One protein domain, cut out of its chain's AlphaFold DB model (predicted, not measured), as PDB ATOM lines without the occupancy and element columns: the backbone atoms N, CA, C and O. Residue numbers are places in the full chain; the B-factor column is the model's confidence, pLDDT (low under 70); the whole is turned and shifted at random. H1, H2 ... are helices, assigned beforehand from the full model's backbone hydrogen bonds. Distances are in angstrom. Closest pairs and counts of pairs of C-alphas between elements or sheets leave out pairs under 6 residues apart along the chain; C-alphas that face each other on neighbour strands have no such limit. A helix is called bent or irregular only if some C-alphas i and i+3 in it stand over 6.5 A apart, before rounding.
ATOM      1  N   ARG A   5     197.687 104.760 149.469       94.12
ATOM      2  CA  ARG A   5     198.424 106.015 149.642       94.12
ATOM      3  C   ARG A   5     198.693 106.361 151.109       94.12
ATOM      4  O   ARG A   5     199.755 106.883 151.415       94.12
ATOM      5  N   TYR A   6     197.758 106.058 152.013       94.25
ATOM      6  CA  TYR A   6     197.955 106.284 153.444       94.25
ATOM      7  C   TYR A   6     199.159 105.499 153.967       94.25
ATOM      8  O   TYR A   6     200.038 106.056 154.610       94.25
ATOM      9  N   TRP A   7     199.233 104.213 153.634       91.81
ATOM     10  CA  TRP A   7     200.303 103.339 154.104       91.81
ATOM     11  C   TRP A   7     201.661 103.704 153.498       91.81
ATOM     12  O   TRP A   7     202.661 103.674 154.202       91.81
ATOM     13  N   GLU A   8     201.694 104.167 152.245       92.00
ATOM     14  CA  GLU A   8     202.915 104.723 151.640       92.00
ATOM     15  C   GLU A   8     203.438 105.958 152.386       92.00
ATOM     16  O   GLU A   8     204.648 106.174 152.460       92.00
ATOM     17  N   ILE A   9     202.534 106.783 152.923       91.88
ATOM     18  CA  ILE A   9     202.886 107.950 153.736       91.88
ATOM     19  C   ILE A   9     203.425 107.505 155.100       91.88
ATOM     20  O   ILE A   9     204.464 108.006 155.530       91.88
ATOM     21  N   ILE A  10     202.772 106.539 155.750       91.31
ATOM     22  CA  ILE A  10     203.245 105.958 157.017       91.31
ATOM     23  C   ILE A  10     204.664 105.388 156.857       91.31
ATOM     24  O   ILE A  10     205.532 105.683 157.675       91.31
ATOM     25  N   ASP A  11     204.942 104.677 155.763       87.88
ATOM     26  CA  ASP A  11     206.279 104.152 155.454       87.88
ATOM     27  C   ASP A  11     207.341 105.248 155.282       87.88
ATOM     28  O   ASP A  11     208.515 105.041 155.597       87.88
ATOM     29  N   GLN A  12     206.961 106.417 154.763       88.94
ATOM     30  CA  GLN A  12     207.869 107.559 154.644       88.94
ATOM     31  C   GLN A  12     208.140 108.202 156.006       88.94
ATOM     32  O   GLN A  12     209.302 108.435 156.333       88.94
ATOM     33  N   ILE A  13     207.098 108.400 156.821       87.12
ATOM     34  CA  ILE A  13     207.228 108.907 158.195       87.12
ATOM     35  C   ILE A  13     208.148 107.993 159.016       87.12
ATOM     36  O   ILE A  13     209.033 108.474 159.722       87.12
ATOM     37  N   LEU A  14     208.004 106.671 158.880       84.25
ATOM     38  CA  LEU A  14     208.868 105.692 159.547       84.25
ATOM     39  C   LEU A  14     210.343 105.850 159.172       84.25
ATOM     40  O   LEU A  14     211.200 105.860 160.053       84.25
ATOM     41  N   LYS A  15     210.650 106.024 157.883       84.69
ATOM     42  CA  LYS A  15     212.032 106.244 157.428       84.69
ATOM     43  C   LYS A  15     212.625 107.526 158.006       84.69
ATOM     44  O   LYS A  15     213.806 107.546 158.346       84.69
ATOM     45  N   GLU A  16     211.824 108.585 158.123       82.50
ATOM     46  CA  GLU A  16     212.259 109.840 158.743       82.50
ATOM     47  C   GLU A  16     212.565 109.641 160.233       82.50
ATOM     48  O   GLU A  16     213.664 109.993 160.666       82.50
ATOM     49  N   ILE A  17     211.661 108.989 160.977       76.88
ATOM     50  CA  ILE A  17     211.844 108.615 162.391       76.88
ATOM     51  C   ILE A  17     213.156 107.844 162.585       76.88
ATOM     52  O   ILE A  17     213.972 108.209 163.434       76.88
ATOM     53  N   GLU A  18     213.381 106.808 161.773       74.31
ATOM     54  CA  GLU A  18     214.573 105.956 161.839       74.31
ATOM     55  C   GLU A  18     215.853 106.740 161.529       74.31
ATOM     56  O   GLU A  18     216.834 106.647 162.268       74.31
ATOM     57  N   SER A  19     215.842 107.546 160.462       77.50
ATOM     58  CA  SER A  19     217.011 108.330 160.043       77.50
ATOM     59  C   SER A  19     217.419 109.387 161.072       77.50
ATOM     60  O   SER A  19     218.608 109.657 161.241       77.50
ATOM     61  N   ALA A  20     216.438 109.958 161.770       70.19
ATOM     62  CA  ALA A  20     216.635 111.002 162.762       70.19
ATOM     63  C   ALA A  20     216.802 110.452 164.191       70.19
ATOM     64  O   ALA A  20     217.043 111.235 165.108       70.19
ATOM     65  N   GLN A  21     216.680 109.131 164.386       66.94
ATOM     66  CA  GLN A  21     216.680 108.470 165.700       66.94
ATOM     67  C   GLN A  21     215.672 109.090 166.682       66.94
ATOM     68  O   GLN A  21     215.923 109.198 167.883       66.94
ATOM     69  N   LEU A  22     214.525 109.527 166.161       65.75
ATOM     70  CA  LEU A  22     213.470 110.146 166.953       65.75
ATOM     71  C   LEU A  22     212.562 109.075 167.562       65.75
ATOM     72  O   LEU A  22     212.400 107.982 167.025       65.75
ATOM     73  N   SER A  23     211.923 109.398 168.683       65.88
ATOM     74  CA  SER A  23     210.779 108.611 169.146       65.88
ATOM     75  C   SER A  23     209.553 108.914 168.278       65.88
ATOM     76  O   SER A  23     209.392 110.043 167.802       65.88
ATOM     77  N   VAL A  24     208.639 107.949 168.134       66.00
ATOM     78  CA  VAL A  24     207.357 108.160 167.433       66.00
ATOM     79  C   VAL A  24     206.631 109.393 167.989       66.00
ATOM     80  O   VAL A  24     206.169 110.237 167.230       66.00
ATOM     81  N   TYR A  25     206.603 109.552 169.317       63.25
ATOM     82  CA  TYR A  25     205.945 110.680 169.982       63.25
ATOM     83  C   TYR A  25     206.597 112.033 169.671       63.25
ATOM     84  O   TYR A  25     205.886 113.010 169.454       63.25
ATOM     85  N   SER A  26     207.930 112.099 169.589       63.41
ATOM     86  CA  SER A  26     208.636 113.349 169.267       63.41
ATOM     87  C   SER A  26     208.385 113.844 167.842       63.41
ATOM     88  O   SER A  26     208.491 115.040 167.595       63.41
ATOM     89  N   CYS A  27     208.011 112.964 166.909       63.94
ATOM     90  CA  CYS A  27     207.666 113.367 165.542       63.94
ATOM     91  C   CYS A  27     206.289 114.027 165.434       63.94
ATOM     92  O   CYS A  27     206.023 114.738 164.468       63.94
ATOM     93  N   PHE A  28     205.429 113.823 166.432       69.00
ATOM     94  CA  PHE A  28     204.094 114.413 166.480       69.00
ATOM     95  C   PHE A  28     203.961 115.502 167.553       69.00
ATOM     96  O   PHE A  28     202.878 116.058 167.717       69.00
ATOM     97  N   ASP A  29     205.046 115.851 168.256       65.94
ATOM     98  CA  ASP A  29     205.055 116.904 169.272       65.94
ATOM     99  C   ASP A  29     204.877 118.300 168.631       65.94
ATOM    100  O   ASP A  29     205.719 118.703 167.824       65.94
ATOM    101  N   PRO A  30     203.841 119.079 169.012       58.56
ATOM    102  CA  PRO A  30     203.607 120.447 168.538       58.56
ATOM    103  C   PRO A  30     204.753 121.431 168.749       58.56
ATOM    104  O   PRO A  30     204.760 122.497 168.137       58.56
ATOM    105  N   SER A  31     205.667 121.120 169.667       57.41
ATOM    106  CA  SER A  31     206.818 121.956 169.996       57.41
ATOM    107  C   SER A  31     208.083 121.617 169.199       57.41
ATOM    108  O   SER A  31     209.056 122.364 169.285       57.41
ATOM    109  N   GLY A  32     208.077 120.528 168.419       57.75
ATOM    110  CA  GLY A  32     209.214 120.090 167.609       57.75
ATOM    111  C   GLY A  32     209.201 120.629 166.173       57.75
ATOM    112  O   GLY A  32     208.147 120.851 165.583       57.75
ATOM    113  N   ASP A  33     210.385 120.762 165.568       49.88
ATOM    114  CA  ASP A  33     210.554 121.212 164.172       49.88
ATOM    115  C   ASP A  33     209.955 120.238 163.131       49.88
ATOM    116  O   ASP A  33     209.702 120.620 161.989       49.88
ATOM    117  N   ALA A  34     209.701 118.981 163.519       53.66
ATOM    118  CA  ALA A  34     209.082 117.949 162.678       53.66
ATOM    119  C   ALA A  34     207.542 118.037 162.626       53.66
ATOM    120  O   ALA A  34     206.885 117.238 161.953       53.66
ATOM    121  N   TYR A  35     206.946 118.996 163.334       63.38
ATOM    122  CA  TYR A  35     205.505 119.080 163.499       63.38
ATOM    123  C   TYR A  35     204.774 119.505 162.215       63.38
ATOM    124  O   TYR A  35     205.028 120.569 161.650       63.38
ATOM    125  N   LEU A  36     203.800 118.691 161.784       65.38
ATOM    126  CA  LEU A  36     202.900 118.960 160.650       65.38
ATOM    127  C   LEU A  36     203.615 119.253 159.320       65.38
ATOM    128  O   LEU A  36     203.239 120.183 158.589       65.38
ATOM    129  N   THR A  37     204.601 118.423 158.969       79.38
ATOM    130  CA  THR A  37     205.130 118.378 157.599       79.38
ATOM    131  C   THR A  37     203.985 118.186 156.589       79.38
ATOM    132  O   THR A  37     202.923 117.659 156.944       79.38
ATOM    133  N   PRO A  38     204.156 118.584 155.313       86.00
ATOM    134  CA  PRO A  38     203.143 118.340 154.283       86.00
ATOM    135  C   PRO A  38     202.689 116.875 154.231       86.00
ATOM    136  O   PRO A  38     201.510 116.598 154.031       86.00
ATOM    137  N   LEU A  39     203.619 115.959 154.501       87.62
ATOM    138  CA  LEU A  39     203.385 114.525 154.568       87.62
ATOM    139  C   LEU A  39     202.447 114.137 155.726       87.62
ATOM    140  O   LEU A  39     201.470 113.420 155.520       87.62
ATOM    141  N   VAL A  40     202.688 114.661 156.935       86.81
ATOM    142  CA  VAL A  40     201.814 114.425 158.099       86.81
ATOM    143  C   VAL A  40     200.431 115.052 157.889       86.81
ATOM    144  O   VAL A  40     199.427 114.450 158.259       86.81
ATOM    145  N   ARG A  41     200.344 116.223 157.244       88.88
ATOM    146  CA  ARG A  41     199.049 116.844 156.905       88.88
ATOM    147  C   ARG A  41     198.243 115.998 155.924       88.88
ATOM    148  O   ARG A  41     197.055 115.793 156.147       88.88
ATOM    149  N   GLU A  42     198.890 115.458 154.893       92.62
ATOM    150  CA  GLU A  42     198.247 114.532 153.954       92.62
ATOM    151  C   GLU A  42     197.732 113.277 154.683       92.62
ATOM    152  O   GLU A  42     196.595 112.853 154.462       92.62
ATOM    153  N   ALA A  43     198.519 112.721 155.613       92.38
ATOM    154  CA  ALA A  43     198.092 111.591 156.437       92.38
ATOM    155  C   ALA A  43     196.857 111.923 157.292       92.38
ATOM    156  O   ALA A  43     195.922 111.121 157.338       92.38
ATOM    157  N   ILE A  44     196.826 113.103 157.927       91.81
ATOM    158  CA  ILE A  44     195.683 113.577 158.726       91.81
ATOM    159  C   ILE A  44     194.431 113.648 157.855       91.81
ATOM    160  O   ILE A  44     193.409 113.064 158.209       91.81
ATOM    161  N   GLU A  45     194.503 114.304 156.695       93.31
ATOM    162  CA  GLU A  45     193.351 114.458 155.800       93.31
ATOM    163  C   GLU A  45     192.771 113.110 155.356       93.31
ATOM    164  O   GLU A  45     191.550 112.934 155.304       93.31
ATOM    165  N   ILE A  46     193.641 112.148 155.038       94.69
ATOM    166  CA  ILE A  46     193.220 110.801 154.659       94.69
ATOM    167  C   ILE A  46     192.608 110.070 155.861       94.69
ATOM    168  O   ILE A  46     191.565 109.427 155.705       94.69
ATOM    169  N   ARG A  47     193.217 110.167 157.050       93.56
ATOM    170  CA  ARG A  47     192.762 109.436 158.241       93.56
ATOM    171  C   ARG A  47     191.434 109.965 158.773       93.56
ATOM    172  O   ARG A  47     190.581 109.140 159.085       93.56
ATOM    173  N   VAL A  48     191.213 111.285 158.765       94.25
ATOM    174  CA  VAL A  48     189.929 111.924 159.131       94.25
ATOM    175  C   VAL A  48     188.774 111.384 158.285       94.25
ATOM    176  O   VAL A  48     187.711 111.055 158.800       94.25
ATOM    177  N   ARG A  49     188.977 111.217 156.973       93.06
ATOM    178  CA  ARG A  49     187.949 110.656 156.075       93.06
ATOM    179  C   ARG A  49     187.720 109.156 156.271       93.06
ATOM    180  O   ARG A  49     186.786 108.605 155.694       93.06
ATOM    181  N   GLY A  50     188.605 108.491 157.007       92.31
ATOM    182  CA  GLY A  50     188.670 107.042 157.135       92.31
ATOM    183  C   GLY A  50     188.403 106.512 158.539       92.31
ATOM    184  O   GLY A  50     188.745 105.354 158.785       92.31
ATOM    185  N   PHE A  51     187.848 107.315 159.451       93.00
ATOM    186  CA  PHE A  51     187.477 106.846 160.787       93.00
ATOM    187  C   PHE A  51     186.481 105.689 160.727       93.00
ATOM    188  O   PHE A  51     185.546 105.669 159.925       93.00
ATOM    189  N   SER A  52     186.713 104.704 161.586       89.56
ATOM    190  CA  SER A  52     185.793 103.604 161.841       89.56
ATOM    191  C   SER A  52     184.987 103.854 163.116       89.56
ATOM    192  O   SER A  52     185.410 104.601 163.994       89.56
ATOM    193  N   GLU A  53     183.854 103.165 163.269       86.62
ATOM    194  CA  GLU A  53     183.067 103.203 164.514       86.62
ATOM    195  C   GLU A  53     183.886 102.769 165.741       86.62
ATOM    196  O   GLU A  53     183.661 103.253 166.849       86.62
ATOM    197  N   LYS A  54     184.858 101.868 165.540       85.38
ATOM    198  CA  LYS A  54     185.793 101.449 166.585       85.38
ATOM    199  C   LYS A  54     186.739 102.584 166.973       85.38
ATOM    200  O   LYS A  54     186.875 102.851 168.158       85.38
ATOM    201  N   ASP A  55     187.343 103.263 165.992       87.81
ATOM    202  CA  ASP A  55     188.229 104.406 166.257       87.81
ATOM    203  C   ASP A  55     187.499 105.446 167.126       87.81
ATOM    204  O   ASP A  55     188.019 105.905 168.141       87.81
ATOM    205  N   GLU A  56     186.259 105.763 166.749       86.94
ATOM    206  CA  GLU A  56     185.396 106.716 167.450       86.94
ATOM    207  C   GLU A  56     185.136 106.316 168.902       86.94
ATOM    208  O   GLU A  56     185.313 107.115 169.825       86.94
ATOM    209  N   LYS A  57     184.759 105.054 169.114       81.94
ATOM    210  CA  LYS A  57     184.506 104.504 170.443       81.94
ATOM    211  C   LYS A  57     185.757 104.516 171.324       81.94
ATOM    212  O   LYS A  57     185.655 104.827 172.509       81.94
ATOM    213  N   ASP A  58     186.904 104.157 170.757       78.12
ATOM    214  CA  ASP A  58     188.120 103.895 171.524       78.12
ATOM    215  C   ASP A  58     188.896 105.191 171.840       78.12
ATOM    216  O   ASP A  58     189.533 105.278 172.889       78.12
ATOM    217  N   TYR A  59     188.823 106.223 170.983       78.75
ATOM    218  CA  TYR A  59     189.716 107.389 171.078       78.75
ATOM    219  C   TYR A  59     189.037 108.755 171.240       78.75
ATOM    220  O   TYR A  59     189.709 109.694 171.682       78.75
ATOM    221  N   ARG A  60     187.734 108.912 170.957       81.75
ATOM    222  CA  ARG A  60     187.080 110.235 171.031       81.75
ATOM    223  C   ARG A  60     187.119 110.836 172.436       81.75
ATOM    224  O   ARG A  60     187.532 111.982 172.607       81.75
ATOM    225  N   SER A  61     186.802 110.034 173.450       72.56
ATOM    226  CA  SER A  61     186.858 110.455 174.858       72.56
ATOM    227  C   SER A  61     188.255 110.931 175.273       72.56
ATOM    228  O   SER A  61     188.388 111.870 176.059       72.56
ATOM    229  N   THR A  62     189.309 110.335 174.707       70.12
ATOM    230  CA  THR A  62     190.701 110.722 174.973       70.12
ATOM    231  C   THR A  62     190.999 112.108 174.403       70.12
ATOM    232  O   THR A  62     191.629 112.926 175.072       70.12
ATOM    233  N   VAL A  63     190.528 112.424 173.196       75.88
ATOM    234  CA  VAL A  63     190.726 113.748 172.575       75.88
ATOM    235  C   VAL A  63     189.994 114.845 173.346       75.88
ATOM    236  O   VAL A  63     190.569 115.912 173.597       75.88
ATOM    237  N   GLU A  64     188.761 114.564 173.767       71.56
ATOM    238  CA  GLU A  64     187.899 115.497 174.500       71.56
ATOM    239  C   GLU A  64     188.443 115.828 175.899       71.56
ATOM    240  O   GLU A  64     188.290 116.953 176.373       71.56
ATOM    241  N   THR A  65     189.120 114.877 176.551       65.62
ATOM    242  CA  THR A  65     189.557 115.009 177.954       65.62
ATOM    243  C   THR A  65     191.031 115.376 178.127       65.62
ATOM    244  O   THR A  65     191.375 116.093 179.064       65.62
ATOM    245  N   SER A  66     191.920 114.918 177.241       62.22
ATOM    246  CA  SER A  66     193.373 114.983 177.477       62.22
ATOM    247  C   SER A  66     194.021 116.328 177.133       62.22
ATOM    248  O   SER A  66     195.156 116.588 177.529       62.22
ATOM    249  N   GLY A  67     193.356 117.177 176.338       60.50
ATOM    250  CA  GLY A  67     193.953 118.406 175.798       60.50
ATOM    251  C   GLY A  67     195.165 118.179 174.873       60.50
ATOM    252  O   GLY A  67     195.776 119.149 174.417       60.50
ATOM    253  N   VAL A  68     195.511 116.921 174.561       62.66
ATOM    254  CA  VAL A  68     196.642 116.537 173.700       62.66
ATOM    255  C   VAL A  68     196.465 117.168 172.323       62.66
ATOM    256  O   VAL A  68     195.386 117.089 171.738       62.66
ATOM    257  N   TYR A  69     197.499 117.855 171.832       64.75
ATOM    258  CA  TYR A  69     197.484 118.669 170.603       64.75
ATOM    259  C   TYR A  69     196.508 119.866 170.591       64.75
ATOM    260  O   TYR A  69     196.443 120.591 169.601       64.75
ATOM    261  N   GLY A  70     195.806 120.161 171.691       59.97
ATOM    262  CA  GLY A  70     194.827 121.256 171.762       59.97
ATOM    263  C   GLY A  70     195.429 122.661 171.610       59.97
ATOM    264  O   GLY A  70     194.726 123.609 171.275       59.97
ATOM    265  N   ARG A  71     196.747 122.813 171.802       59.50
ATOM    266  CA  ARG A  71     197.474 124.083 171.600       59.50
ATOM    267  C   ARG A  71     197.907 124.332 170.153       59.50
ATOM    268  O   ARG A  71     198.414 125.408 169.861       59.50
ATOM    269  N   ALA A  72     197.711 123.365 169.260       64.69
ATOM    270  CA  ALA A  72     198.187 123.432 167.884       64.69
ATOM    271  C   ALA A  72     197.175 124.008 166.879       64.69
ATOM    272  O   ALA A  72     197.452 124.043 165.682       64.69
ATOM    273  N   GLY A  73     195.998 124.444 167.343       73.88
ATOM    274  CA  GLY A  73     194.940 124.967 166.471       73.88
ATOM    275  C   GLY A  73     194.270 123.909 165.586       73.88
ATOM    276  O   GLY A  73     193.624 124.269 164.607       73.88
ATOM    277  N   LEU A  74     194.437 122.627 165.920       80.31
ATOM    278  CA  LEU A  74     193.804 121.500 165.238       80.31
ATOM    279  C   LEU A  74     192.382 121.271 165.756       80.31
ATOM    280  O   LEU A  74     192.107 121.449 166.945       80.31
ATOM    281  N   THR A  75     191.500 120.830 164.866       88.44
ATOM    282  CA  THR A  75     190.160 120.338 165.212       88.44
ATOM    283  C   THR A  75     190.240 119.008 165.961       88.44
ATOM    284  O   THR A  75     191.239 118.297 165.874       88.44
ATOM    285  N   ASP A  76     189.185 118.635 166.685       86.44
ATOM    286  CA  ASP A  76     189.166 117.365 167.425       86.44
ATOM    287  C   ASP A  76     189.351 116.150 166.510       86.44
ATOM    288  O   ASP A  76     190.093 115.233 166.859       86.44
ATOM    289  N   ASP A  77     188.789 116.184 165.302       89.94
ATOM    290  CA  ASP A  77     188.996 115.121 164.317       89.94
ATOM    291  C   ASP A  77     190.459 115.078 163.839       89.94
ATOM    292  O   ASP A  77     191.055 114.010 163.764       89.94
ATOM    293  N   GLU A  78     191.114 116.215 163.590       88.44
ATOM    294  CA  GLU A  78     192.545 116.222 163.237       88.44
ATOM    295  C   GLU A  78     193.434 115.733 164.391       88.44
ATOM    296  O   GLU A  78     194.426 115.034 164.172       88.44
ATOM    297  N   ARG A  79     193.073 116.065 165.637       83.88
ATOM    298  CA  ARG A  79     193.770 115.594 166.844       83.88
ATOM    299  C   ARG A  79     193.620 114.082 167.003       83.88
ATOM    300  O   ARG A  79     194.605 113.397 167.270       83.88
ATOM    301  N   MET A  80     192.411 113.563 166.796       86.69
ATOM    302  CA  MET A  80     192.126 112.130 166.782       86.69
ATOM    303  C   MET A  80     192.909 111.420 165.675       86.69
ATOM    304  O   MET A  80     193.545 110.399 165.925       86.69
ATOM    305  N   ALA A  81     192.935 111.992 164.470       89.62
ATOM    306  CA  ALA A  81     193.701 111.466 163.349       89.62
ATOM    307  C   ALA A  81     195.199 111.395 163.658       89.62
ATOM    308  O   ALA A  81     195.813 110.378 163.362       89.62
ATOM    309  N   LEU A  82     195.785 112.409 164.301       85.44
ATOM    310  CA  LEU A  82     197.186 112.368 164.739       85.44
ATOM    311  C   LEU A  82     197.468 111.260 165.757       85.44
ATOM    312  O   LEU A  82     198.498 110.596 165.661       85.44
ATOM    313  N   ILE A  83     196.568 111.045 166.722       83.12
ATOM    314  CA  ILE A  83     196.693 109.932 167.675       83.12
ATOM    315  C   ILE A  83     196.684 108.604 166.917       83.12
ATOM    316  O   ILE A  83     197.575 107.780 167.121       83.12
ATOM    317  N   LEU A  84     195.721 108.418 166.012       87.69
ATOM    318  CA  LEU A  84     195.588 107.200 165.216       87.69
ATOM    319  C   LEU A  84     196.772 106.988 164.269       87.69
ATOM    320  O   LEU A  84     197.241 105.866 164.158       87.69
ATOM    321  N   ILE A  85     197.313 108.042 163.654       88.62
ATOM    322  CA  ILE A  85     198.554 107.970 162.870       88.62
ATOM    323  C   ILE A  85     199.708 107.506 163.758       88.62
ATOM    324  O   ILE A  85     200.467 106.632 163.357       88.62
ATOM    325  N   GLY A  86     199.833 108.040 164.976       84.38
ATOM    326  CA  GLY A  86     200.834 107.580 165.939       84.38
ATOM    327  C   GLY A  86     200.669 106.099 166.296       84.38
ATOM    328  O   GLY A  86     201.662 105.377 166.373       84.38
ATOM    329  N   VAL A  87     199.428 105.632 166.464       83.94
ATOM    330  CA  VAL A  87     199.107 104.208 166.668       83.94
ATOM    331  C   VAL A  87     199.499 103.381 165.442       83.94
ATOM    332  O   VAL A  87     200.189 102.378 165.597       83.94
ATOM    333  N   ASP A  88     199.137 103.820 164.237       88.88
ATOM    334  CA  ASP A  88     199.428 103.126 162.979       88.88
ATOM    335  C   ASP A  88     200.946 103.047 162.725       88.88
ATOM    336  O   ASP A  88     201.473 101.983 162.406       88.88
ATOM    337  N   VAL A  89     201.686 104.143 162.938       86.19
ATOM    338  CA  VAL A  89     203.160 104.179 162.880       86.19
ATOM    339  C   VAL A  89     203.755 103.214 163.902       86.19
ATOM    340  O   VAL A  89     204.637 102.423 163.564       86.19
ATOM    341  N   LYS A  90     203.259 103.237 165.144       82.31
ATOM    342  CA  LYS A  90     203.731 102.341 166.202       82.31
ATOM    343  C   LYS A  90     203.506 100.871 165.838       82.31
ATOM    344  O   LYS A  90     204.418 100.071 165.994       82.31
ATOM    345  N   GLN A  91     202.344 100.516 165.297       83.94
ATOM    346  CA  GLN A  91     202.053  99.149 164.844       83.94
ATOM    347  C   GLN A  91     202.976  98.687 163.708       83.94
ATOM    348  O   GLN A  91     203.280  97.501 163.592       83.94
ATOM    349  N   GLN A  92     203.425  99.607 162.853       83.75
ATOM    350  CA  GLN A  92     204.324  99.287 161.743       83.75
ATOM    351  C   GLN A  92     205.791  99.179 162.180       83.75
ATOM    352  O   GLN A  92     206.527  98.354 161.641       83.75
ATOM    353  N   ILE A  93     206.227  99.975 163.164       82.94
ATOM    354  CA  ILE A  93     207.602  99.903 163.683       82.94
ATOM    355  C   ILE A  93     207.788  98.768 164.695       82.94
ATOM    356  O   ILE A  93     208.887  98.230 164.811       82.94
ATOM    357  N   GLN A  94     206.720  98.364 165.388       83.56
ATOM    358  CA  GLN A  94     206.766  97.387 166.473       83.56
ATOM    359  C   GLN A  94     207.488  96.079 166.105       83.56
ATOM    360  O   GLN A  94     208.373  95.697 166.866       83.56
ATOM    361  N   PRO A  95     207.243  95.412 164.953       84.62
ATOM    362  CA  PRO A  95     208.005  94.216 164.585       84.62
ATOM    363  C   PRO A  95     209.521  94.458 164.531       84.62
ATOM    364  O   PRO A  95     210.298  93.621 164.987       84.62
ATOM    365  N   ARG A  96     209.952  95.622 164.025       82.94
ATOM    366  CA  ARG A  96     211.371  96.000 163.960       82.94
ATOM    367  C   ARG A  96     211.937  96.308 165.339       82.94
ATOM    368  O   ARG A  96     213.044  95.883 165.643       82.94
ATOM    369  N   GLU A  97     211.187  97.010 166.190       82.19
ATOM    370  CA  GLU A  97     211.599  97.256 167.577       82.19
ATOM    371  C   GLU A  97     211.744  95.944 168.358       82.19
ATOM    372  O   GLU A  97     212.739  95.758 169.057       82.19
ATOM    373  N   CYS A  98     210.817  95.000 168.173       86.88
ATOM    374  CA  CYS A  98     210.887  93.654 168.741       86.88
ATOM    375  C   CYS A  98     212.113  92.880 168.235       86.88
ATOM    376  O   CYS A  98     212.834  92.281 169.032       86.88
ATOM    377  N   GLN A  99     212.401  92.930 166.930       87.62
ATOM    378  CA  GLN A  99     213.621  92.337 166.366       87.62
ATOM    379  C   GLN A  99     214.881  92.962 166.966       87.62
ATOM    380  O   GLN A  99     215.785  92.237 167.375       87.62
ATOM    381  N   ARG A 100     214.910  94.290 167.105       85.50
ATOM    382  CA  ARG A 100     216.019  95.021 167.725       85.50
ATOM    383  C   ARG A 100     216.243  94.606 169.183       85.50
ATOM    384  O   ARG A 100     217.383  94.470 169.623       85.50
ATOM    385  N   CYS A 101     215.174  94.341 169.939       84.88
ATOM    386  CA  CYS A 101     215.268  93.786 171.296       84.88
ATOM    387  C   CYS A 101     215.942  92.400 171.334       84.88
ATOM    388  O   CYS A 101     216.568  92.047 172.340       84.88
ATOM    389  N   CYS A 102     215.840  91.628 170.248       89.56
ATOM    390  CA  CYS A 102     216.411  90.288 170.108       89.56
ATOM    391  C   CYS A 102     217.859  90.244 169.610       89.56
ATOM    392  O   CYS A 102     218.459  89.170 169.594       89.56
ATOM    393  N   GLU A 103     218.437  91.367 169.194       90.50
ATOM    394  CA  GLU A 103     219.781  91.368 168.620       90.50
ATOM    395  C   GLU A 103     220.837  90.968 169.652       90.50
ATOM    396  O   GLU A 103     220.805  91.397 170.806       90.50
TER     397      GLU A 103
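What this domain is: This is residues 5 to 103 of the 372 residues of an uncharacterized protein of Pseudodesulfovibrio sp. S3 (UniProt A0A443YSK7). A long helix, H5, runs through the domain as its core, with H1 and H3 crossing it on one side, H4 crossing its first part on the other side, and the short H2 packed on its middle. Beyond this compact body the last part of H5 and the two residues after it, residues 94 to 103, stick out as an arm. The printed part has 99 residues with five named helices, H1, H2, H3, H4, H5 in chain order, and no named strand; its class is all helix. It is compact, with a radius of gyration of the C-alphas of 13.6 A and spans of 40 by 30 by 27 A.

Where its parts are: Find C-alpha 5 at (198.424, 106.015, 149.642); from there H1 runs through residues 5 to 20, 23.0 A long. Next comes H2, residues 24 to 27, and then H3, residues 38 to 48, 15.5 A long. H4 covers residues 53 to 66 and 20.3 A; it is irregular, with C-alphas 58 and 61 standing 7.5 A apart. Look for C-alpha 76 at (189.166, 117.365, 167.425), where H5 begins; it spans residues 76 to 101 and 35.4 A, ending at C-alpha 101, (215.268, 93.786, 171.296). H5 is only just irregular, with C-alphas 92 and 95 standing 6.9 A apart, and has a kink of 45 degrees near residue 95.

How they stand to each other: Begin with H5, the hub, which touches the four other helices. With its residues 85 to 93 alone it touches H1, at a steep tilt of 60 degrees, the same way; the closest C-alphas, of Ile 10 and Val 89, are 6.1 A apart. H3 touches H5 at 71 degrees, only just about perpendicular, closest at the C-alphas of Ile 44 and Ala 81, 5.5 A. H4 touches H5 about perpendicular, at 77 degrees, closest at the C-alphas of Val 63 and Met 80, 6.2 A. H2 touches H5 at the C-alphas of Val 24 and Gly 86, 6.7 A. H1, with residues 6 to 13 alone, touches H3 at a steep tilt of 43 degrees, opposite ways; their closest C-alphas, of Tyr 6 and Ala 43, are 6.1 A apart. H1 and H4 are apart. In H1 and H3 every O i to N i+4 pair is within hydrogen-bond range, in H4 8 of 10 and in H5 20 of 22; H2 is too short for one.

The domain as a whole: The two C-alphas farthest apart are those of Gly 73 and Glu 103, 41.8 A. The printed part has no cut and no long link. Look for pLDDT under 70 at residues 21 to 36 and 65 to 72; the mean of the printed part is 80.0.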